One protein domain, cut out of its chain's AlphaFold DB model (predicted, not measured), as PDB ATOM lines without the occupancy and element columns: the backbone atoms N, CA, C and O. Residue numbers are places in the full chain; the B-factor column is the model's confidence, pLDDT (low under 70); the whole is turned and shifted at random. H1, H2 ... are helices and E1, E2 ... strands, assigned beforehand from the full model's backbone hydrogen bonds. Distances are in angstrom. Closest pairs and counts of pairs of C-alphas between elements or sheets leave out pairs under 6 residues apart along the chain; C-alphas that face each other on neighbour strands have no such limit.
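AT A GLANCE: This is residues 202 to 241 and 272 to 405 of the 626 residues of an uncharacterized protein of Candidatus Protochlamydia naegleriophila (UniProt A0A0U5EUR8). A strongly twisted antiparallel sheet of four strands has the two longer helices, H1 and H4, over one face and the small H6 beside the strands on the opposite face. H3 and H7 pack on H4, H2 packs on H7, and E7 lies next to edge strand E3 with E1 next to E7. The printed part has 174 residues with seven named helices and seven named strands, along the chain E1 H1 E2 H2 H3 H4 E3 H5 E4 E5 E6 H6 E7 H7; the sheet's order is E3 E4 E5 E6, and the class is mixed. It is compact, with a radius of gyration of the C-alphas of 16.3 A, and spans 52 by 37 by 30 A.

HOW THE PARTS SIT: From its first residue the printed part runs through E1, residues 202 to 204; H1, 215 to 229; E2, 233 to 235; H2, 238 to 241; H3, 272 to 277; H4, 282 to 295; E3, 300 to 305; H5, 326 to 331; E4, 337 to 345; E5, 351 to 356; E6, 367 to 371; H6, 372 to 377; E7, 390 to 392; and H7, 395 to 403. E4, E5 and E6 form a meander, two hairpins in a row, each strand the antiparallel neighbour of the one before. N 303 and O 339 of E3 and E4 are 2.9 A apart, N 352 and O 344 of E5 and E4 2.7 A, and N 353 and O 370 of E5 and E6 2.8 A, each within hydrogen-bond range. H1 and H4 run along the strands at heights over the sheet of 9.7 A and 8.5 A, and touch at a steep tilt of 44 degrees, the closest C-alphas being Phe 225 and Thr 289, 6.3 A. H4, the hub, also touches H3, C-alphas 274 and 284 at 6.1 A, and H7 at a shallow tilt of 13 degrees, C-alphas 283 and 399 at 6.4 A. H2 touches H7, C-alphas 240 and 403 at 6.8 A. H5 is close to H7 but not clearly touching, C-alphas 331 and 401 at 6.1 A. The closest C-alphas of E3 and E7, 303 and 391, are 5.1 A apart. Residues 233 to 234 of E2 pair in parallel with residues 279 to 280. Each O i to N i+4 pair is within range in H3, H4, H5 and H6, against 9 of 11 in H1 and 4 of 5 in H7; H2 is too short for one.

IN THESE COORDINATES: C-alpha 202 of E1 is at (13.282, -6.328, 63.847). H1 is 21.8 A long, H4 19.8 A and E4 26.6 A, from (22.686, -7.074, 49.408) to (3.385, -25.016, 52.880). H7 ends at C-alpha 403, (24.910, 5.503, 49.062).

THE WHOLE: The C-alphas farthest apart, of Ile 316 and Asp 348, are 51.8 A apart. Residues 242 to 271 are not printed, and the cut leaves 13.2 A between C-alphas 241 and 272. The links E3 to H5 and H6 to E7 are long. The mean pLDDT of the printed part is 72.6; 60 residues are under 70, among them 202 to 217, 307 to 324 and 373 to 390.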
ATOM      1  N   GLY A 202      14.398  -5.934  63.003       47.84
ATOM      2  CA  GLY A 202      13.282  -6.328  63.847       47.84
ATOM      3  C   GLY A 202      13.597  -7.535  64.721       47.84
ATOM      4  O   GLY A 202      14.713  -8.041  64.759       47.84
ATOM      5  N   ARG A 203      12.575  -8.039  65.419       47.00
ATOM      6  CA  ARG A 203      12.633  -9.381  66.031       47.00
ATOM      7  C   ARG A 203      12.886 -10.437  64.931       47.00
ATOM      8  O   ARG A 203      12.488 -10.188  63.789       47.00
ATOM      9  N   PRO A 204      13.423 -11.633  65.262       50.12
ATOM     10  CA  PRO A 204      13.457 -12.772  64.340       50.12
ATOM     11  C   PRO A 204      12.123 -12.921  63.614       50.12
ATOM     12  O   PRO A 204      11.086 -12.729  64.261       50.12
ATOM     13  N   LEU A 205      12.136 -13.230  62.308       50.50
ATOM     14  CA  LEU A 205      10.933 -13.274  61.468       50.50
ATOM     15  C   LEU A 205       9.823 -14.122  62.108       50.50
ATOM     16  O   LEU A 205       9.712 -15.330  61.871       50.50
ATOM     17  N   LYS A 206       8.929 -13.462  62.852       46.53
ATOM     18  CA  LYS A 206       7.591 -13.956  63.164       46.53
ATOM     19  C   LYS A 206       6.749 -13.757  61.911       46.53
ATOM     20  O   LYS A 206       5.869 -12.910  61.897       46.53
ATOM     21  N   LEU A 207       7.073 -14.493  60.851       50.56
ATOM     22  CA  LEU A 207       6.122 -14.702  59.763       50.56
ATOM     23  C   LEU A 207       4.938 -15.423  60.404       50.56
ATOM     24  O   LEU A 207       5.101 -16.524  60.938       50.56
ATOM     25  N   LEU A 208       3.831 -14.704  60.517       42.81
ATOM     26  CA  LEU A 208       2.759 -14.940  61.471       42.81
ATOM     27  C   LEU A 208       2.022 -16.251  61.220       42.81
ATOM     28  O   LEU A 208       1.454 -16.770  62.176       42.81
ATOM     29  N   GLN A 209       2.094 -16.831  60.020       52.97
ATOM     30  CA  GLN A 209       1.730 -18.224  59.743       52.97
ATOM     31  C   GLN A 209       2.200 -18.615  58.335       52.97
ATOM     32  O   GLN A 209       2.132 -17.817  57.403       52.97
ATOM     33  N   ALA A 210       2.662 -19.856  58.149       54.03
ATOM     34  CA  ALA A 210       2.884 -20.372  56.800       54.03
ATOM     35  C   ALA A 210       1.537 -20.419  56.062       54.03
ATOM     36  O   ALA A 210       0.558 -20.937  56.597       54.03
ATOM     37  N   ASN A 211       1.475 -19.856  54.856       59.47
ATOM     38  CA  ASN A 211       0.233 -19.819  54.089       59.47
ATOM     39  C   ASN A 211      -0.089 -21.235  53.574       59.47
ATOM     40  O   ASN A 211       0.693 -21.814  52.818       59.47
ATOM     41  N   GLU A 212      -1.224 -21.792  54.009       55.66
ATOM     42  CA  GLU A 212      -1.587 -23.206  53.812       55.66
ATOM     43  C   GLU A 212      -1.936 -23.565  52.354       55.66
ATOM     44  O   GLU A 212      -1.870 -24.729  51.981       55.66
ATOM     45  N   ASN A 213      -2.226 -22.578  51.496       58.34
ATOM     46  CA  ASN A 213      -2.705 -22.784  50.119       58.34
ATOM     47  C   ASN A 213      -1.652 -22.449  49.036       58.34
ATOM     48  O   ASN A 213      -1.972 -21.763  48.063       58.34
ATOM     49  N   MET A 214      -0.383 -22.839  49.214       61.06
ATOM     50  CA  MET A 214       0.740 -22.327  48.400       61.06
ATOM     51  C   MET A 214       1.270 -23.146  47.202       61.06
ATOM     52  O   MET A 214       1.990 -22.534  46.415       61.06
ATOM     53  N   PRO A 215       0.928 -24.420  46.941       56.41
ATOM     54  CA  PRO A 215       1.446 -25.143  45.770       56.41
ATOM     55  C   PRO A 215       1.279 -24.426  44.425       56.41
ATOM     56  O   PRO A 215       2.250 -24.135  43.729       56.41
ATOM     57  N   THR A 216       0.046 -24.022  44.107       57.88
ATOM     58  CA  THR A 216      -0.289 -23.252  42.898       57.88
ATOM     59  C   THR A 216       0.291 -21.834  42.935       57.88
ATOM     60  O   THR A 216       0.440 -21.194  41.897       57.88
ATOM     61  N   LYS A 217       0.646 -21.335  44.124       66.25
ATOM     62  CA  LYS A 217       1.178 -19.987  44.329       66.25
ATOM     63  C   LYS A 217       2.697 -19.909  44.177       66.25
ATOM     64  O   LYS A 217       3.167 -18.821  43.898       66.25
ATOM     65  N   ILE A 218       3.471 -20.999  44.279       75.19
ATOM     66  CA  ILE A 218       4.937 -20.963  44.046       75.19
ATOM     67  C   ILE A 218       5.245 -20.484  42.628       75.19
ATOM     68  O   ILE A 218       6.008 -19.541  42.450       75.19
ATOM     69  N   ARG A 219       4.576 -21.062  41.627       76.38
ATOM     70  CA  ARG A 219       4.682 -20.597  40.240       76.38
ATOM     71  C   ARG A 219       4.245 -19.134  40.099       76.38
ATOM     72  O   ARG A 219       4.859 -18.382  39.355       76.38
ATOM     73  N   GLN A 220       3.235 -18.701  40.858       77.75
ATOM     74  CA  GLN A 220       2.841 -17.289  40.912       77.75
ATOM     75  C   GLN A 220       3.918 -16.408  41.573       77.75
ATOM     76  O   GLN A 220       4.076 -15.267  41.156       77.75
ATOM     77  N   LEU A 221       4.677 -16.902  42.564       79.19
ATOM     78  CA  LEU A 221       5.817 -16.179  43.149       79.19
ATOM     79  C   LEU A 221       6.905 -15.948  42.103       79.19
ATOM     80  O   LEU A 221       7.413 -14.834  41.988       79.19
ATOM     81  N   GLU A 222       7.242 -16.992  41.345       82.75
ATOM     82  CA  GLU A 222       8.200 -16.909  40.243       82.75
ATOM     83  C   GLU A 222       7.704 -15.929  39.174       82.75
ATOM     84  O   GLU A 222       8.434 -15.021  38.795       82.75
ATOM     85  N   GLU A 223       6.444 -16.038  38.746       82.69
ATOM     86  CA  GLU A 223       5.840 -15.134  37.759       82.69
ATOM     87  C   GLU A 223       5.824 -13.673  38.239       82.69
ATOM     88  O   GLU A 223       6.152 -12.777  37.464       82.69
ATOM     89  N   VAL A 224       5.499 -13.414  39.511       81.12
ATOM     90  CA  VAL A 224       5.555 -12.069  40.113       81.12
ATOM     91  C   VAL A 224       6.979 -11.533  40.114       81.12
ATOM     92  O   VAL A 224       7.202 -10.382  39.740       81.12
ATOM     93  N   PHE A 225       7.951 -12.353  40.517       82.81
ATOM     94  CA  PHE A 225       9.343 -11.931  40.499       82.81
ATOM     95  C   PHE A 225       9.804 -11.627  39.075       82.81
ATOM     96  O   PHE A 225      10.343 -10.553  38.850       82.81
ATOM     97  N   LEU A 226       9.527 -12.497  38.101       83.25
ATOM     98  CA  LEU A 226       9.885 -12.274  36.697       83.25
ATOM     99  C   LEU A 226       9.205 -11.018  36.129       83.25
ATOM    100  O   LEU A 226       9.839 -10.259  35.400       83.25
ATOM    101  N   GLN A 227       7.955 -10.725  36.509       82.25
ATOM    102  CA  GLN A 227       7.284  -9.474  36.128       82.25
ATOM    103  C   GLN A 227       8.014  -8.231  36.650       82.25
ATOM    104  O   GLN A 227       8.093  -7.229  35.937       82.25
ATOM    105  N   VAL A 228       8.546  -8.292  37.874       83.12
ATOM    106  CA  VAL A 228       9.324  -7.202  38.477       83.12
ATOM    107  C   VAL A 228      10.774  -7.198  37.982       83.12
ATOM    108  O   VAL A 228      11.372  -6.132  37.924       83.12
ATOM    109  N   TYR A 229      11.358  -8.340  37.627       80.81
ATOM    110  CA  TYR A 229      12.800  -8.503  37.420       80.81
ATOM    111  C   TYR A 229      13.220  -8.548  35.942       80.81
ATOM    112  O   TYR A 229      14.092  -7.776  35.549       80.81
ATOM    113  N   ASP A 230      12.579  -9.358  35.088       75.12
ATOM    114  CA  ASP A 230      13.053  -9.656  33.714       75.12
ATOM    115  C   ASP A 230      13.151  -8.430  32.800       75.12
ATOM    116  O   ASP A 230      13.869  -8.423  31.798       75.12
ATOM    117  N   ARG A 231      12.384  -7.383  33.106       67.81
ATOM    118  CA  ARG A 231      12.332  -6.157  32.299       67.81
ATOM    119  C   ARG A 231      13.065  -4.986  32.935       67.81
ATOM    120  O   ARG A 231      13.164  -3.940  32.293       67.81
ATOM    121  N   THR A 232      13.588  -5.174  34.137       81.81
ATOM    122  CA  THR A 232      14.120  -4.113  34.982       81.81
ATOM    123  C   THR A 232      15.616  -3.986  34.774       81.81
ATOM    124  O   THR A 232      16.379  -4.943  34.891       81.81
ATOM    125  N   VAL A 233      16.050  -2.774  34.446       84.75
ATOM    126  CA  VAL A 233      17.472  -2.469  34.274       84.75
ATOM    127  C   VAL A 233      18.134  -2.274  35.636       84.75
ATOM    128  O   VAL A 233      17.515  -1.773  36.579       84.75
ATOM    129  N   TYR A 234      19.402  -2.666  35.758       87.56
ATOM    130  CA  TYR A 234      20.158  -2.390  36.980       87.56
ATOM    131  C   TYR A 234      20.360  -0.883  37.116       87.56
ATOM    132  O   TYR A 234      20.838  -0.252  36.170       87.56
ATOM    133  N   ASN A 235      20.042  -0.322  38.281       90.06
ATOM    134  CA  ASN A 235      20.183   1.105  38.550       90.06
ATOM    135  C   ASN A 235      20.503   1.375  40.026       90.06
ATOM    136  O   ASN A 235      19.633   1.267  40.884       90.06
ATOM    137  N   ASN A 236      21.732   1.805  40.314       90.44
ATOM    138  CA  ASN A 236      22.091   2.372  41.623       90.44
ATOM    139  C   ASN A 236      22.370   3.883  41.578       90.44
ATOM    140  O   ASN A 236      22.862   4.441  42.561       90.44
ATOM    141  N   VAL A 237      22.077   4.526  40.447       91.81
ATOM    142  CA  VAL A 237      22.194   5.975  40.247       91.81
ATOM    143  C   VAL A 237      21.019   6.689  40.916       91.81
ATOM    144  O   VAL A 237      21.191   7.760  41.500       91.81
ATOM    145  N   SER A 238      19.829   6.083  40.871       93.75
ATOM    146  CA  SER A 238      18.577   6.705  41.306       93.75
ATOM    147  C   SER A 238      18.567   7.232  42.748       93.75
ATOM    148  O   SER A 238      18.133   8.371  42.915       93.75
ATOM    149  N   PRO A 239      19.090   6.546  43.790       94.00
ATOM    150  CA  PRO A 239      18.999   7.069  45.158       94.00
ATOM    151  C   PRO A 239      19.780   8.377  45.339       94.00
ATOM    152  O   PRO A 239      19.321   9.293  46.018       94.00
ATOM    153  N   MET A 240      20.940   8.498  44.682       95.06
ATOM    154  CA  MET A 240      21.741   9.723  44.721       95.06
ATOM    155  C   MET A 240      21.073  10.864  43.955       95.06
ATOM    156  O   MET A 240      21.100  12.003  44.415       95.06
ATOM    157  N   LEU A 241      20.437  10.582  42.817       96.12
ATOM    158  CA  LEU A 241      19.707  11.608  42.072       96.12
ATOM    159  C   LEU A 241      18.450  12.084  42.809       96.12
ATOM    160  O   LEU A 241      18.174  13.283  42.793       96.12
ATOM    161  N   GLU A 272       8.850   3.733  45.485       91.38
ATOM    162  CA  GLU A 272       8.609   4.937  44.676       91.38
ATOM    163  C   GLU A 272       9.751   5.182  43.685       91.38
ATOM    164  O   GLU A 272       9.514   5.557  42.536       91.38
ATOM    165  N   ILE A 273      10.993   4.902  44.097       94.06
ATOM    166  CA  ILE A 273      12.156   4.936  43.204       94.06
ATOM    167  C   ILE A 273      11.985   3.921  42.067       94.06
ATOM    168  O   ILE A 273      12.202   4.278  40.907       94.06
ATOM    169  N   PHE A 274      11.560   2.690  42.371       93.50
ATOM    170  CA  PHE A 274      11.265   1.695  41.338       93.50
ATOM    171  C   PHE A 274      10.186   2.204  40.380       93.50
ATOM    172  O   PHE A 274      10.367   2.143  39.170       93.50
ATOM    173  N   ASP A 275       9.081   2.737  40.899       91.75
ATOM    174  CA  ASP A 275       7.955   3.173  40.069       91.75
ATOM    175  C   ASP A 275       8.324   4.354  39.158       91.75
ATOM    176  O   ASP A 275       7.888   4.407  38.006       91.75
ATOM    177  N   LYS A 276       9.193   5.256  39.626       93.00
ATOM    178  CA  LYS A 276       9.693   6.389  38.837       93.00
ATOM    179  C   LYS A 276      10.673   5.969  37.740       93.00
ATOM    180  O   LYS A 276      10.555   6.440  36.613       93.00
ATOM    181  N   TYR A 277      11.656   5.133  38.071       92.19
ATOM    182  CA  TYR A 277      12.756   4.792  37.159       92.19
ATOM    183  C   TYR A 277      12.559   3.467  36.413       92.19
ATOM    184  O   TYR A 277      13.392   3.123  35.575       92.19
ATOM    185  N   GLN A 278      11.535   2.679  36.762       90.31
ATOM    186  CA  GLN A 278      11.314   1.304  36.283       90.31
ATOM    187  C   GLN A 278      12.596   0.447  36.359       90.31
ATOM    188  O   GLN A 278      12.917  -0.346  35.473       90.31
ATOM    189  N   SER A 279      13.395   0.698  37.399       90.25
ATOM    190  CA  SER A 279      14.744   0.168  37.588       90.25
ATOM    191  C   SER A 279      15.190   0.294  39.040       90.25
ATOM    192  O   SER A 279      14.610   1.058  39.814       90.25
ATOM    193  N   GLY A 280      16.224  -0.452  39.426       90.56
ATOM    194  CA  GLY A 280      16.734  -0.401  40.792       90.56
ATOM    195  C   GLY A 280      17.962  -1.263  41.039       90.56
ATOM    196  O   GLY A 280      18.438  -1.969  40.151       90.56
ATOM    197  N   ASP A 281      18.476  -1.195  42.263       89.12
ATOM    198  CA  ASP A 281      19.412  -2.170  42.809       89.12
ATOM    199  C   ASP A 281      18.655  -3.239  43.618       89.12
ATOM    200  O   ASP A 281      17.423  -3.316  43.589       89.12
ATOM    201  N   CYS A 282      19.391  -4.098  44.324       88.88
ATOM    202  CA  CYS A 282      18.803  -5.200  45.079       88.88
ATOM    203  C   CYS A 282      17.815  -4.738  46.159       88.88
ATOM    204  O   CYS A 282      16.797  -5.395  46.361       88.88
ATOM    205  N   VAL A 283      18.047  -3.591  46.811       90.81
ATOM    206  CA  VAL A 283      17.137  -3.056  47.838       90.81
ATOM    207  C   VAL A 283      15.829  -2.597  47.200       90.81
ATOM    208  O   VAL A 283      14.746  -2.951  47.670       90.81
ATOM    209  N   VAL A 284      15.930  -1.840  46.104       93.12
ATOM    210  CA  VAL A 284      14.782  -1.299  45.364       93.12
ATOM    211  C   VAL A 284      13.910  -2.420  44.790       93.12
ATOM    212  O   VAL A 284      12.691  -2.414  44.978       93.12
ATOM    213  N   ILE A 285      14.515  -3.435  44.168       91.19
ATOM    214  CA  ILE A 285      13.769  -4.570  43.604       91.19
ATOM    215  C   ILE A 285      13.178  -5.464  44.688       91.19
ATOM    216  O   ILE A 285      12.020  -5.868  44.564       91.19
ATOM    217  N   ALA A 286      13.929  -5.773  45.748       90.62
ATOM    218  CA  ALA A 286      13.407  -6.590  46.841       90.62
ATOM    219  C   ALA A 286      12.206  -5.902  47.511       90.62
ATOM    220  O   ALA A 286      11.184  -6.544  47.755       90.62
ATOM    221  N   SER A 287      12.282  -4.581  47.714       91.94
ATOM    222  CA  SER A 287      11.172  -3.766  48.222       91.94
ATOM    223  C   SER A 287       9.948  -3.806  47.301       91.94
ATOM    224  O   SER A 287       8.830  -4.055  47.769       91.94
ATOM    225  N   LYS A 288      10.133  -3.623  45.984       92.38
ATOM    226  CA  LYS A 288       9.022  -3.692  45.022       92.38
ATOM    227  C   LYS A 288       8.396  -5.084  44.980       92.38
ATOM    228  O   LYS A 288       7.176  -5.201  45.063       92.38
ATOM    229  N   THR A 289       9.219  -6.126  44.920       89.69
ATOM    230  CA  THR A 289       8.777  -7.529  44.918       89.69
ATOM    231  C   THR A 289       7.964  -7.839  46.173       89.69
ATOM    232  O   THR A 289       6.841  -8.327  46.074       89.69
ATOM    233  N   GLN A 290       8.469  -7.475  47.355       88.44
ATOM    234  CA  GLN A 290       7.745  -7.634  48.617       88.44
ATOM    235  C   GLN A 290       6.407  -6.879  48.612       88.44
ATOM    236  O   GLN A 290       5.398  -7.411  49.072       88.44
ATOM    237  N   THR A 291       6.378  -5.653  48.083       88.62
ATOM    238  CA  THR A 291       5.152  -4.844  47.991       88.62
ATOM    239  C   THR A 291       4.089  -5.536  47.136       88.62
ATOM    240  O   THR A 291       2.934  -5.626  47.557       88.62
ATOM    241  N   VAL A 292       4.472  -6.081  45.976       88.00
ATOM    242  CA  VAL A 292       3.554  -6.818  45.089       88.00
ATOM    243  C   VAL A 292       3.055  -8.101  45.759       88.00
ATOM    244  O   VAL A 292       1.851  -8.346  45.789       88.00
ATOM    245  N   LEU A 293       3.948  -8.878  46.381       85.31
ATOM    246  CA  LEU A 293       3.576 -10.096  47.107       85.31
ATOM    247  C   LEU A 293       2.596  -9.804  48.254       85.31
ATOM    248  O   LEU A 293       1.572 -10.477  48.387       85.31
ATOM    249  N   ARG A 294       2.852  -8.760  49.050       84.00
ATOM    250  CA  ARG A 294       1.957  -8.347  50.142       84.00
ATOM    251  C   ARG A 294       0.591  -7.891  49.635       84.00
ATOM    252  O   ARG A 294      -0.413  -8.237  50.252       84.00
ATOM    253  N   ALA A 295       0.534  -7.181  48.508       84.06
ATOM    254  CA  ALA A 295      -0.730  -6.789  47.880       84.06
ATOM    255  C   ALA A 295      -1.571  -8.002  47.434       84.06
ATOM    256  O   ALA A 295      -2.797  -7.935  47.428       84.06
ATOM    257  N   MET A 296      -0.923  -9.131  47.132       79.81
ATOM    258  CA  MET A 296      -1.573 -10.414  46.830       79.81
ATOM    259  C   MET A 296      -1.934 -11.232  48.085       79.81
ATOM    260  O   MET A 296      -2.384 -12.374  47.972       79.81
ATOM    261  N   GLY A 297      -1.726 -10.687  49.288       76.94
ATOM    262  CA  GLY A 297      -1.946 -11.395  50.554       76.94
ATOM    263  C   GLY A 297      -0.881 -12.452  50.866       76.94
ATOM    264  O   GLY A 297      -1.128 -13.362  51.658       76.94
ATOM    265  N   ILE A 298       0.293 -12.367  50.231       78.44
ATOM    266  CA  ILE A 298       1.420 -13.268  50.477       78.44
ATOM    267  C   ILE A 298       2.342 -12.628  51.512       78.44
ATOM    268  O   ILE A 298       2.922 -11.559  51.298       78.44
ATOM    269  N   GLU A 299       2.492 -13.305  52.648       77.56
ATOM    270  CA  GLU A 299       3.383 -12.854  53.706       77.56
ATOM    271  C   GLU A 299       4.846 -13.005  53.267       77.56
ATOM    272  O   GLU A 299       5.310 -14.092  52.924       77.56
ATOM    273  N   SER A 300       5.568 -11.888  53.244       82.12
ATOM    274  CA  SER A 300       6.936 -11.817  52.739       82.12
ATOM    275  C   SER A 300       7.766 -10.781  53.492       82.12
ATOM    276  O   SER A 300       7.260  -9.768  54.007       82.12
ATOM    277  N   ALA A 301       9.070 -11.029  53.537       82.69
ATOM    278  CA  ALA A 301      10.050 -10.189  54.205       82.69
ATOM    279  C   ALA A 301      11.265  -9.944  53.314       82.69
ATOM    280  O   ALA A 301      11.689 -10.844  52.595       82.69
ATOM    281  N   VAL A 302      11.834  -8.741  53.387       85.44
ATOM    282  CA  VAL A 302      13.155  -8.472  52.819       85.44
ATOM    283  C   VAL A 302      14.201  -8.816  53.870       85.44
ATOM    284  O   VAL A 302      14.095  -8.390  55.021       85.44
ATOM    285  N   VAL A 303      15.194  -9.595  53.466       81.94
ATOM    286  CA  VAL A 303      16.338 -10.014  54.284       81.94
ATOM    287  C   VAL A 303      17.619  -9.533  53.625       81.94
ATOM    288  O   VAL A 303      17.657  -9.312  52.414       81.94
ATOM    289  N   GLY A 304      18.669  -9.351  54.420       79.88
ATOM    290  CA  GLY A 304      19.948  -8.856  53.931       79.88
ATOM    291  C   GLY A 304      21.089  -9.839  54.118       79.88
ATOM    292  O   GLY A 304      21.019 -10.760  54.932       79.88
ATOM    293  N   CYS A 305      22.168  -9.627  53.372       76.25
ATOM    294  CA  CYS A 305      23.382 -10.408  53.521       76.25
ATOM    295  C   CYS A 305      24.658  -9.594  53.348       76.25
ATOM    296  O   CYS A 305      24.682  -8.519  52.735       76.25
ATOM    297  N   ARG A 306      25.742 -10.149  53.893       74.69
ATOM    298  CA  ARG A 306      27.100  -9.708  53.609       74.69
ATOM    299  C   ARG A 306      27.527 -10.353  52.301       74.69
ATOM    300  O   ARG A 306      27.729 -11.558  52.247       74.69
ATOM    301  N   MET A 307      27.703  -9.548  51.264       68.12
ATOM    302  CA  MET A 307      28.429  -9.970  50.068       68.12
ATOM    303  C   MET A 307      29.790  -9.307  50.033       68.12
ATOM    304  O   MET A 307      29.940  -8.190  50.551       68.12
ATOM    305  N   ALA A 308      30.762  -9.966  49.394       57.06
ATOM    306  CA  ALA A 308      31.964  -9.286  48.930       57.06
ATOM    307  C   ALA A 308      31.496  -8.030  48.197       57.06
ATOM    308  O   ALA A 308      30.641  -8.089  47.311       57.06
ATOM    309  N   ASN A 309      31.926  -6.879  48.694       51.69
ATOM    310  CA  ASN A 309      31.301  -5.627  48.334       51.69
ATOM    311  C   ASN A 309      31.617  -5.366  46.851       51.69
ATOM    312  O   ASN A 309      32.715  -4.974  46.492       51.69
ATOM    313  N   ILE A 310      30.674  -5.609  45.944       48.91
ATOM    314  CA  ILE A 310      30.888  -5.357  44.505       48.91
ATOM    315  C   ILE A 310      31.193  -3.865  44.238       48.91
ATOM    316  O   ILE A 310      31.825  -3.505  43.244       48.91
ATOM    317  N   TRP A 311      30.829  -3.007  45.199       50.19
ATOM    318  CA  TRP A 311      31.094  -1.568  45.250       50.19
ATOM    319  C   TRP A 311      32.387  -1.207  46.000       50.19
ATOM    320  O   TRP A 311      32.772  -0.040  46.000       50.19
ATOM    321  N   SER A 312      33.101  -2.194  46.573       42.78
ATOM    322  CA  SER A 312      34.472  -2.029  47.087       42.78
ATOM    323  C   SER A 312      35.542  -2.037  46.004       42.78
ATOM    324  O   SER A 312      36.740  -2.047  46.295       42.78
ATOM    325  N   THR A 313      35.136  -1.981  44.742       48.91
ATOM    326  CA  THR A 313      36.021  -1.526  43.684       48.91
ATOM    327  C   THR A 313      36.150  -0.009  43.810       48.91
ATOM    328  O   THR A 313      35.621   0.774  43.022       48.91
ATOM    329  N   LEU A 314      36.988   0.427  44.764       50.44
ATOM    330  CA  LEU A 314      37.847   1.580  44.471       50.44
ATOM    331  C   LEU A 314      38.373   1.360  43.037       50.44
ATOM    332  O   LEU A 314      38.514   0.212  42.622       50.44
ATOM    333  N   PRO A 315      38.681   2.392  42.245       46.97
ATOM    334  CA  PRO A 315      39.169   2.264  40.864       46.97
ATOM    335  C   PRO A 315      40.479   1.458  40.710       46.97
ATOM    336  O   PRO A 315      41.094   1.468  39.647       46.97
ATOM    337  N   ILE A 316      40.889   0.751  41.758       44.94
ATOM    338  CA  ILE A 316      41.906  -0.269  41.851       44.94
ATOM    339  C   ILE A 316      41.232  -1.638  41.714       44.94
ATOM    340  O   ILE A 316      40.437  -2.022  42.573       44.94
ATOM    341  N   PRO A 317      41.515  -2.380  40.642       39.91
ATOM    342  CA  PRO A 317      40.791  -3.602  40.357       39.91
ATOM    343  C   PRO A 317      41.054  -4.719  41.357       39.91
ATOM    344  O   PRO A 317      42.075  -4.765  42.047       39.91
ATOM    345  N   GLU A 318      40.071  -5.613  41.343       42.34
ATOM    346  CA  GLU A 318      39.941  -6.893  42.022       42.34
ATOM    347  C   GLU A 318      41.292  -7.548  42.332       42.34
ATOM    348  O   GLU A 318      41.956  -8.140  41.479       42.34
ATOM    349  N   GLY A 319      41.691  -7.450  43.597       38.03
ATOM    350  CA  GLY A 319      42.464  -8.506  44.223       38.03
ATOM    351  C   GLY A 319      41.474  -9.459  44.879       38.03
ATOM    352  O   GLY A 319      40.716  -9.031  45.744       38.03
ATOM    353  N   GLU A 320      41.514 -10.743  44.522       39.94
ATOM    354  CA  GLU A 320      40.716 -11.826  45.136       39.94
ATOM    355  C   GLU A 320      40.871 -11.912  46.673       39.94
ATOM    356  O   GLU A 320      40.119 -12.612  47.342       39.94
ATOM    357  N   LYS A 321      41.853 -11.198  47.246       46.88
ATOM    358  CA  LYS A 321      42.227 -11.211  48.667       46.88
ATOM    359  C   LYS A 321      41.763  -9.993  49.474       46.88
ATOM    360  O   LYS A 321      42.124  -9.885  50.646       46.88
ATOM    361  N   LEU A 322      41.024  -9.051  48.887       51.16
ATOM    362  CA  LEU A 322      40.596  -7.864  49.631       51.16
ATOM    363  C   LEU A 322      39.416  -8.196  50.549       51.16
ATOM    364  O   LEU A 322      38.332  -8.552  50.097       51.16
ATOM    365  N   GLY A 323      39.652  -8.075  51.857       52.38
ATOM    366  CA  GLY A 323      38.616  -8.195  52.875       52.38
ATOM    367  C   GLY A 323      37.564  -7.084  52.786       52.38
ATOM    368  O   GLY A 323      37.746  -6.055  52.133       52.38
ATOM    369  N   TYR A 324      36.451  -7.293  53.484       56.25
ATOM    370  CA  TYR A 324      35.364  -6.326  53.615       56.25
ATOM    371  C   TYR A 324      35.864  -4.979  54.160       56.25
ATOM    372  O   TYR A 324      36.639  -4.929  55.117       56.25
ATOM    373  N   TRP A 325      35.387  -3.866  53.593       71.25
ATOM    374  CA  TRP A 325      35.640  -2.537  54.153       71.25
ATOM    375  C   TRP A 325      34.923  -2.408  55.490       71.25
ATOM    376  O   TRP A 325      33.712  -2.215  55.514       71.25
ATOM    377  N   ALA A 326      35.659  -2.474  56.599       73.12
ATOM    378  CA  ALA A 326      35.074  -2.401  57.938       73.12
ATOM    379  C   ALA A 326      34.238  -1.126  58.160       73.12
ATOM    380  O   ALA A 326      33.229  -1.161  58.860       73.12
ATOM    381  N   GLU A 327      34.624  -0.001  57.549       74.44
ATOM    382  CA  GLU A 327      33.845   1.243  57.595       74.44
ATOM    383  C   GLU A 327      32.508   1.114  56.845       74.44
ATOM    384  O   GLU A 327      31.485   1.560  57.356       74.44
ATOM    385  N   TYR A 328      32.488   0.452  55.683       76.62
ATOM    386  CA  TYR A 328      31.254   0.197  54.931       76.62
ATOM    387  C   TYR A 328      30.375  -0.863  55.595       76.62
ATOM    388  O   TYR A 328      29.162  -0.691  55.652       76.62
ATOM    389  N   ASP A 329      30.975  -1.925  56.134       76.50
ATOM    390  CA  ASP A 329      30.274  -2.929  56.941       76.50
ATOM    391  C   ASP A 329      29.615  -2.251  58.149       76.50
ATOM    392  O   ASP A 329      28.445  -2.477  58.423       76.50
ATOM    393  N   ARG A 330      30.300  -1.314  58.816       77.62
ATOM    394  CA  ARG A 330      29.694  -0.515  59.890       77.62
ATOM    395  C   ARG A 330      28.576   0.398  59.384       77.62
ATOM    396  O   ARG A 330      27.517   0.431  59.996       77.62
ATOM    397  N   ALA A 331      28.805   1.136  58.296       76.88
ATOM    398  CA  ALA A 331      27.847   2.110  57.768       76.88
ATOM    399  C   ALA A 331      26.562   1.441  57.260       76.88
ATOM    400  O   ALA A 331      25.462   1.873  57.575       76.88
ATOM    401  N   SER A 332      26.696   0.354  56.508       75.69
ATOM    402  CA  SER A 332      25.582  -0.462  56.030       75.69
ATOM    403  C   SER A 332      25.090  -1.474  57.063       75.69
ATOM    404  O   SER A 332      24.221  -2.282  56.743       75.69
ATOM    405  N   GLU A 333      25.651  -1.471  58.279       77.69
ATOM    406  CA  GLU A 333      25.383  -2.421  59.364       77.69
ATOM    407  C   GLU A 333      25.448  -3.898  58.902       77.69
ATOM    408  O   GLU A 333      24.594  -4.718  59.239       77.69
ATOM    409  N   GLY A 334      26.406  -4.219  58.035       74.69
ATOM    410  CA  GLY A 334      26.668  -5.547  57.491       74.69
ATOM    411  C   GLY A 334      25.647  -6.056  56.481       74.69
ATOM    412  O   GLY A 334      25.557  -7.265  56.294       74.69
ATOM    413  N   ILE A 335      24.859  -5.181  55.843       80.12
ATOM    414  CA  ILE A 335      23.952  -5.579  54.754       80.12
ATOM    415  C   ILE A 335      24.362  -4.890  53.456       80.12
ATOM    416  O   ILE A 335      24.123  -3.703  53.237       80.12
ATOM    417  N   HIS A 336      24.969  -5.674  52.570       79.12
ATOM    418  CA  HIS A 336      25.469  -5.222  51.272       79.12
ATOM    419  C   HIS A 336      24.529  -5.603  50.128       79.12
ATOM    420  O   HIS A 336      24.639  -5.055  49.033       79.12
ATOM    421  N   HIS A 337      23.618  -6.538  50.384       83.44
ATOM    422  CA  HIS A 337      22.686  -7.074  49.408       83.44
ATOM    423  C   HIS A 337      21.378  -7.482  50.075       83.44
ATOM    424  O   HIS A 337      21.388  -7.838  51.253       83.44
ATOM    425  N   CYS A 338      20.276  -7.421  49.332       85.38
ATOM    426  CA  CYS A 338      18.940  -7.720  49.831       85.38
ATOM    427  C   CYS A 338      18.213  -8.693  48.903       85.38
ATOM    428  O   CYS A 338      18.283  -8.560  47.683       85.38
ATOM    429  N   GLY A 339      17.453  -9.607  49.499       86.81
ATOM    430  CA  GLY A 339      16.549 -10.523  48.809       86.81
ATOM    431  C   GLY A 339      15.221 -10.642  49.544       86.81
ATOM    432  O   GLY A 339      15.026 -10.050  50.607       86.81
ATOM    433  N   VAL A 340      14.285 -11.396  48.976       86.19
ATOM    434  CA  VAL A 340      12.951 -11.607  49.550       86.19
ATOM    435  C   VAL A 340      12.813 -13.049  50.008       86.19
ATOM    436  O   VAL A 340      13.157 -13.975  49.279       86.19
ATOM    437  N   VAL A 341      12.267 -13.245  51.203       83.38
ATOM    438  CA  VAL A 341      11.902 -14.565  51.721       83.38
ATOM    439  C   VAL A 341      10.397 -14.682  51.902       83.38
ATOM    440  O   VAL A 341       9.725 -13.750  52.356       83.38
ATOM    441  N   VAL A 342       9.880 -15.860  51.566       82.62
ATOM    442  CA  VAL A 342       8.469 -16.237  51.700       82.62
ATOM    443  C   VAL A 342       8.398 -17.595  52.395       82.62
ATOM    444  O   VAL A 342       9.022 -18.549  51.939       82.62
ATOM    445  N   LYS A 343       7.637 -17.707  53.492       76.88
ATOM    446  CA  LYS A 343       7.331 -19.005  54.124       76.88
ATOM    447  C   LYS A 343       6.018 -19.549  53.577       76.88
ATOM    448  O   LYS A 343       5.040 -18.813  53.468       76.88
ATOM    449  N   TYR A 344       5.987 -20.835  53.256       77.38
ATOM    450  CA  TYR A 344       4.830 -21.470  52.631       77.38
ATOM    451  C   TYR A 344       4.702 -22.945  53.019       77.38
ATOM    452  O   TYR A 344       5.668 -23.524  53.499       77.38
ATOM    453  N   ASN A 345       3.533 -23.558  52.809       76.88
ATOM    454  CA  ASN A 345       3.385 -25.016  52.880       76.88
ATOM    455  C   ASN A 345       3.393 -25.613  51.465       76.88
ATOM    456  O   ASN A 345       2.703 -25.097  50.581       76.88
ATOM    457  N   ASN A 346       4.185 -26.663  51.230       77.12
ATOM    458  CA  ASN A 346       4.175 -27.391  49.958       77.12
ATOM    459  C   ASN A 346       2.899 -28.249  49.802       77.12
ATOM    460  O   ASN A 346       2.012 -28.220  50.655       77.12
ATOM    461  N   GLU A 347       2.808 -29.018  48.712       77.62
ATOM    462  CA  GLU A 347       1.658 -29.898  48.418       77.62
ATOM    463  C   GLU A 347       1.405 -30.944  49.507       77.62
ATOM    464  O   GLU A 347       0.256 -31.292  49.767       77.62
ATOM    465  N   ASP A 348       2.458 -31.364  50.202       80.25
ATOM    466  CA  ASP A 348       2.403 -32.339  51.292       80.25
ATOM    467  C   ASP A 348       2.123 -31.692  52.664       80.25
ATOM    468  O   ASP A 348       2.199 -32.357  53.697       80.25
ATOM    469  N   GLY A 349       1.848 -30.381  52.711       75.31
ATOM    470  CA  GLY A 349       1.646 -29.631  53.956       75.31
ATOM    471  C   GLY A 349       2.934 -29.345  54.740       75.31
ATOM    472  O   GLY A 349       2.879 -28.843  55.865       75.31
ATOM    473  N   LYS A 350       4.103 -29.632  54.160       78.88
ATOM    474  CA  LYS A 350       5.414 -29.380  54.759       78.88
ATOM    475  C   LYS A 350       5.771 -27.901  54.675       78.88
ATOM    476  O   LYS A 350       5.625 -27.278  53.624       78.88
ATOM    477  N   LYS A 351       6.291 -27.344  55.770       77.19
ATOM    478  CA  LYS A 351       6.740 -25.949  55.838       77.19
ATOM    479  C   LYS A 351       8.032 -25.761  55.047       77.19
ATOM    480  O   LYS A 351       9.042 -26.400  55.317       77.19
ATOM    481  N   MET A 352       8.003 -24.823  54.120       79.69
ATOM    482  CA  MET A 352       9.086 -24.487  53.212       79.69
ATOM    483  C   MET A 352       9.381 -22.986  53.259       79.69
ATOM    484  O   MET A 352       8.563 -22.168  53.693       79.69
ATOM    485  N   VAL A 353      10.557 -22.624  52.761       79.75
ATOM    486  CA  VAL A 353      10.996 -21.249  52.526       79.75
ATOM    487  C   VAL A 353      11.345 -21.105  51.051       79.75
ATOM    488  O   VAL A 353      12.088 -21.926  50.520       79.75
ATOM    489  N   ALA A 354      10.833 -20.062  50.401       82.25
ATOM    490  CA  ALA A 354      11.312 -19.590  49.108       82.25
ATOM    491  C   ALA A 354      12.205 -18.359  49.324       82.25
ATOM    492  O   ALA A 354      11.781 -17.385  49.949       82.25
ATOM    493  N   CYS A 355      13.431 -18.426  48.815       82.19
ATOM    494  CA  CYS A 355      14.433 -17.367  48.795       82.19
ATOM    495  C   CYS A 355      14.489 -16.813  47.355       82.19
ATOM    496  O   CYS A 355      14.790 -17.559  46.421       82.19
ATOM    497  N   ILE A 356      14.170 -15.527  47.182       84.38
ATOM    498  CA  ILE A 356      14.120 -14.821  45.895       84.38
ATOM    499  C   ILE A 356      15.223 -13.766  45.879       84.38
ATOM    500  O   ILE A 356      15.223 -12.859  46.717       84.38
ATOM    501  N   ASP A 357      16.141 -13.870  44.924       81.69
ATOM    502  CA  ASP A 357      17.342 -13.044  44.902       81.69
ATOM    503  C   ASP A 357      17.489 -12.207  43.607       81.69
ATOM    504  O   ASP A 357      17.658 -12.765  42.518       81.69
ATOM    505  N   PRO A 358      17.436 -10.861  43.685       78.62
ATOM    506  CA  PRO A 358      17.674  -9.988  42.540       78.62
ATOM    507  C   PRO A 358      19.181  -9.795  42.245       78.62
ATOM    508  O   PRO A 358      19.766  -8.767  42.602       78.62
ATOM    509  N   ILE A 359      19.813 -10.752  41.543       73.56
ATOM    510  CA  ILE A 359      21.229 -10.677  41.107       73.56
ATOM    511  C   ILE A 359      21.363 -10.431  39.597       73.56
ATOM    512  O   ILE A 359      21.222 -11.332  38.779       73.56
ATOM    513  N   PHE A 360      21.801  -9.229  39.216       67.31
ATOM    514  CA  PHE A 360      21.951  -8.776  37.818       67.31
ATOM    515  C   PHE A 360      23.174  -9.321  37.049       67.31
ATOM    516  O   PHE A 360      23.568  -8.773  36.008       67.31
ATOM    517  N   VAL A 361      23.827 -10.347  37.591       58.62
ATOM    518  CA  VAL A 361      25.067 -10.938  37.059       58.62
ATOM    519  C   VAL A 361      24.792 -12.280  36.376       58.62
ATOM    520  O   VAL A 361      25.509 -12.628  35.438       58.62
ATOM    521  N   ASP A 362      23.732 -12.983  36.778       59.25
ATOM    522  CA  ASP A 362      23.345 -14.294  36.260       59.25
ATOM    523  C   ASP A 362      22.022 -14.181  35.470       59.25
ATOM    524  O   ASP A 362      21.070 -13.565  35.958       59.25
ATOM    525  N   PRO A 363      21.937 -14.713  34.236       52.94
ATOM    526  CA  PRO A 363      20.678 -14.795  33.495       52.94
ATOM    527  C   PRO A 363      19.678 -15.810  34.076       52.94
ATOM    528  O   PRO A 363      18.541 -15.859  33.606       52.94
ATOM    529  N   HIS A 364      20.071 -16.643  35.041       57.75
ATOM    530  CA  HIS A 364      19.186 -17.613  35.674       57.75
ATOM    531  C   HIS A 364      18.405 -17.011  36.848       57.75
ATOM    532  O   HIS A 364      18.918 -16.234  37.650       57.75
ATOM    533  N   LEU A 365      17.137 -17.414  36.963       60.72
ATOM    534  CA  LEU A 365      16.269 -17.075  38.083       60.72
ATOM    535  C   LEU A 365      16.875 -17.615  39.391       60.72
ATOM    536  O   LEU A 365      16.888 -18.827  39.614       60.72
ATOM    537  N   HIS A 366      17.330 -16.736  40.287       69.88
ATOM    538  CA  HIS A 366      17.750 -17.129  41.635       69.88
ATOM    539  C   HIS A 366      16.538 -17.269  42.561       69.88
ATOM    540  O   HIS A 366      16.340 -16.510  43.511       69.88
ATOM    541  N   PHE A 367      15.718 -18.268  42.253       76.50
ATOM    542  CA  PHE A 367      14.629 -18.736  43.092       76.50
ATOM    543  C   PHE A 367      15.041 -20.076  43.700       76.50
ATOM    544  O   PHE A 367      15.296 -21.044  42.983       76.50
ATOM    545  N   LYS A 368      15.159 -20.133  45.027       78.88
ATOM    546  CA  LYS A 368      15.524 -21.357  45.749       78.88
ATOM    547  C   LYS A 368      14.467 -21.688  46.779       78.88
ATOM    548  O   LYS A 368      14.063 -20.826  47.551       78.88
ATOM    549  N   THR A 369      14.067 -22.951  46.826       77.12
ATOM    550  CA  THR A 369      13.167 -23.468  47.857       77.12
ATOM    551  C   THR A 369      13.908 -24.428  48.766       77.12
ATOM    552  O   THR A 369      14.693 -25.252  48.296       77.12
ATOM    553  N   SER A 370      13.661 -24.360  50.067       76.44
ATOM    554  CA  SER A 370      14.243 -25.283  51.043       76.44
ATOM    555  C   SER A 370      13.260 -25.560  52.169       76.44
ATOM    556  O   SER A 370      12.354 -24.766  52.426       76.44
ATOM    557  N   ASP A 371      13.431 -26.702  52.824       75.56
ATOM    558  CA  ASP A 371      12.731 -27.004  54.068       75.56
ATOM    559  C   ASP A 371      13.125 -25.985  55.142       75.56
ATOM    560  O   ASP A 371      14.299 -25.626  55.276       75.56
ATOM    561  N   ILE A 372      12.140 -25.515  55.906       71.88
ATOM    562  CA  ILE A 372      12.386 -24.597  57.010       71.88
ATOM    563  C   ILE A 372      13.302 -25.214  58.073       71.88
ATOM    564  O   ILE A 372      14.125 -24.493  58.628       71.88
ATOM    565  N   GLU A 373      13.201 -26.520  58.340       68.94
ATOM    566  CA  GLU A 373      14.021 -27.204  59.348       68.94
ATOM    567  C   GLU A 373      15.489 -27.230  58.918       68.94
ATOM    568  O   GLU A 373      16.358 -26.835  59.688       68.94
ATOM    569  N   THR A 374      15.769 -27.527  57.644       66.50
ATOM    570  CA  THR A 374      17.129 -27.471  57.082       66.50
ATOM    571  C   THR A 374      17.744 -26.072  57.180       66.50
ATOM    572  O   THR A 374      18.921 -25.936  57.505       66.50
ATOM    573  N   VAL A 375      16.953 -25.020  56.949       64.19
ATOM    574  CA  VAL A 375      17.418 -23.626  57.066       64.19
ATOM    575  C   VAL A 375      17.677 -23.228  58.527       64.19
ATOM    576  O   VAL A 375      18.566 -22.420  58.796       64.19
ATOM    577  N   LEU A 376      16.912 -23.784  59.473       60.94
ATOM    578  CA  LEU A 376      17.053 -23.521  60.909       60.94
ATOM    579  C   LEU A 376      18.190 -24.330  61.561       60.94
ATOM    580  O   LEU A 376      18.821 -23.827  62.486       60.94
ATOM    581  N   GLU A 377      18.455 -25.553  61.095       55.38
ATOM    582  CA  GLU A 377      19.471 -26.465  61.648       55.38
ATOM    583  C   GLU A 377      20.863 -26.290  61.014       55.38
ATOM    584  O   GLU A 377      21.871 -26.519  61.682       55.38
ATOM    585  N   GLY A 378      20.935 -25.876  59.742       51.16
ATOM    586  CA  GLY A 378      22.182 -25.759  58.971       51.16
ATOM    587  C   GLY A 378      22.830 -24.372  58.952       51.16
ATOM    588  O   GLY A 378      23.946 -24.241  58.459       51.16
ATOM    589  N   GLY A 379      22.171 -23.351  59.510       45.88
ATOM    590  CA  GLY A 379      22.650 -21.970  59.487       45.88
ATOM    591  C   GLY A 379      22.460 -21.322  58.115       45.88
ATOM    592  O   GLY A 379      23.237 -21.543  57.200       45.88
ATOM    593  N   THR A 380      21.457 -20.446  58.013       44.75
ATOM    594  CA  THR A 380      21.140 -19.594  56.852       44.75
ATOM    595  C   THR A 380      20.682 -20.342  55.586       44.75
ATOM    596  O   THR A 380      21.204 -21.376  55.199       44.75
ATOM    597  N   CYS A 381      19.690 -19.795  54.872       48.34
ATOM    598  CA  CYS A 381      19.624 -20.008  53.420       48.34
ATOM    599  C   CYS A 381      20.975 -19.431  52.959       48.34
ATOM    600  O   CYS A 381      21.109 -18.228  53.155       48.34
ATOM    601  N   ASP A 382      21.953 -20.237  52.496       45.59
ATOM    602  CA  ASP A 382      23.419 -19.954  52.360       45.59
ATOM    603  C   ASP A 382      23.840 -18.537  51.882       45.59
ATOM    604  O   ASP A 382      25.003 -18.146  51.936       45.59
ATOM    605  N   TRP A 383      22.891 -17.768  51.366       51.72
ATOM    606  CA  TRP A 383      22.994 -16.454  50.755       51.72
ATOM    607  C   TRP A 383      22.586 -15.297  51.682       51.72
ATOM    608  O   TRP A 383      22.872 -14.157  51.333       51.72
ATOM    609  N   PHE A 384      21.938 -15.530  52.836       54.12
ATOM    610  CA  PHE A 384      21.382 -14.475  53.705       54.12
ATOM    611  C   PHE A 384      21.942 -14.501  55.132       54.12
ATOM    612  O   PHE A 384      21.661 -15.402  55.912       54.12
ATOM    613  N   ALA A 385      22.731 -13.478  55.481       43.47
ATOM    614  CA  ALA A 385      23.695 -13.481  56.588       43.47
ATOM    615  C   ALA A 385      23.113 -13.163  57.978       43.47
ATOM    616  O   ALA A 385      23.739 -12.452  58.762       43.47
ATOM    617  N   THR A 386      21.925 -13.663  58.304       46.28
ATOM    618  CA  THR A 386      21.433 -13.591  59.685       46.28
ATOM    619  C   THR A 386      21.143 -14.994  60.172       46.28
ATOM    620  O   THR A 386      20.290 -15.663  59.586       46.28
ATOM    621  N   ASP A 387      21.773 -15.385  61.278       40.91
ATOM    622  CA  ASP A 387      21.608 -16.677  61.960       40.91
ATOM    623  C   ASP A 387      20.133 -16.999  62.310       40.91
ATOM    624  O   ASP A 387      19.805 -18.113  62.717       40.91
ATOM    625  N   HIS A 388      19.215 -16.035  62.130       48.03
ATOM    626  CA  HIS A 388      17.802 -16.114  62.497       48.03
ATOM    627  C   HIS A 388      16.785 -15.671  61.425       48.03
ATOM    628  O   HIS A 388      15.605 -15.558  61.759       48.03
ATOM    629  N   LEU A 389      17.177 -15.459  60.156       54.66
ATOM    630  CA  LEU A 389      16.315 -14.829  59.129       54.66
ATOM    631  C   LEU A 389      15.608 -13.586  59.709       54.66
ATOM    632  O   LEU A 389      14.413 -13.608  60.004       54.66
ATOM    633  N   GLU A 390      16.337 -12.501  59.949       64.62
ATOM    634  CA  GLU A 390      15.733 -11.270  60.470       64.62
ATOM    635  C   GLU A 390      15.253 -10.381  59.321       64.62
ATOM    636  O   GLU A 390      15.969 -10.154  58.343       64.62
ATOM    637  N   ALA A 391      14.018  -9.887  59.421       74.62
ATOM    638  CA  ALA A 391      13.494  -8.949  58.439       74.62
ATOM    639  C   ALA A 391      14.089  -7.561  58.644       74.62
ATOM    640  O   ALA A 391      14.169  -7.056  59.767       74.62
ATOM    641  N   ILE A 392      14.411  -6.921  57.528       78.25
ATOM    642  CA  ILE A 392      14.751  -5.506  57.510       78.25
ATOM    643  C   ILE A 392      13.456  -4.709  57.688       78.25
ATOM    644  O   ILE A 392      12.564  -4.759  56.840       78.25
ATOM    645  N   GLU A 393      13.353  -3.970  58.794       75.12
ATOM    646  CA  GLU A 393      12.178  -3.139  59.096       75.12
ATOM    647  C   GLU A 393      12.213  -1.798  58.353       75.12
ATOM    648  O   GLU A 393      11.170  -1.286  57.951       75.12
ATOM    649  N   ASN A 394      13.411  -1.243  58.138       81.81
ATOM    650  CA  ASN A 394      13.608   0.067  57.521       81.81
ATOM    651  C   ASN A 394      14.498  -0.027  56.269       81.81
ATOM    652  O   ASN A 394      15.719   0.136  56.329       81.81
ATOM    653  N   LEU A 395      13.872  -0.294  55.120       85.94
ATOM    654  CA  LEU A 395      14.560  -0.366  53.825       85.94
ATOM    655  C   LEU A 395      15.047   1.008  53.332       85.94
ATOM    656  O   LEU A 395      16.054   1.063  52.626       85.94
ATOM    657  N   ASN A 396      14.384   2.098  53.731       88.44
ATOM    658  CA  ASN A 396      14.732   3.469  53.345       88.44
ATOM    659  C   ASN A 396      16.109   3.856  53.899       88.44
ATOM    660  O   ASN A 396      17.007   4.260  53.153       88.44
ATOM    661  N   HIS A 397      16.305   3.635  55.204       84.94
ATOM    662  CA  HIS A 397      17.597   3.806  55.877       84.94
ATOM    663  C   HIS A 397      18.683   2.992  55.185       84.94
ATOM    664  O   HIS A 397      19.775   3.485  54.916       84.94
ATOM    665  N   LEU A 398      18.367   1.750  54.833       85.06
ATOM    666  CA  LEU A 398      19.357   0.844  54.285       85.06
ATOM    667  C   LEU A 398      19.807   1.243  52.876       85.06
ATOM    668  O   LEU A 398      21.006   1.260  52.590       85.06
ATOM    669  N   LEU A 399      18.860   1.666  52.035       89.00
ATOM    670  CA  LEU A 399      19.145   2.242  50.724       89.00
ATOM    671  C   LEU A 399      20.002   3.511  50.839       89.00
ATOM    672  O   LEU A 399      20.977   3.662  50.100       89.00
ATOM    673  N   LYS A 400      19.680   4.393  51.794       89.69
ATOM    674  CA  LYS A 400      20.459   5.601  52.095       89.69
ATOM    675  C   LYS A 400      21.887   5.272  52.531       89.69
ATOM    676  O   LYS A 400      22.829   5.841  51.984       89.69
ATOM    677  N   MET A 401      22.079   4.345  53.468       84.88
ATOM    678  CA  MET A 401      23.416   4.000  53.967       84.88
ATOM    679  C   MET A 401      24.303   3.386  52.882       84.88
ATOM    680  O   MET A 401      25.499   3.677  52.823       84.88
ATOM    681  N   GLN A 402      23.729   2.607  51.961       84.00
ATOM    682  CA  GLN A 402      24.478   2.077  50.819       84.00
ATOM    683  C   GLN A 402      24.999   3.177  49.879       84.00
ATOM    684  O   GLN A 402      25.988   2.953  49.183       84.00
ATOM    685  N   MET A 403      24.408   4.381  49.867       87.25
ATOM    686  CA  MET A 403      24.910   5.503  49.062       87.25
ATOM    687  C   MET A 403      26.317   5.946  49.472       87.25
ATOM    688  O   MET A 403      27.105   6.318  48.606       87.25
ATOM    689  N   ALA A 404      26.668   5.852  50.759       83.31
ATOM    690  CA  ALA A 404      27.971   6.289  51.270       83.31
ATOM    691  C   ALA A 404      29.152   5.472  50.700       83.31
ATOM    692  O   ALA A 404      30.284   5.957  50.646       83.31
ATOM    693  N   GLY A 405      28.903   4.239  50.244       78.06
ATOM    694  CA  GLY A 405      29.910   3.400  49.583       78.06
ATOM    695  C   GLY A 405      29.951   3.519  48.056       78.06
ATOM    696  O   GLY A 405      30.869   2.989  47.432       78.06
TER     697      GLY A 405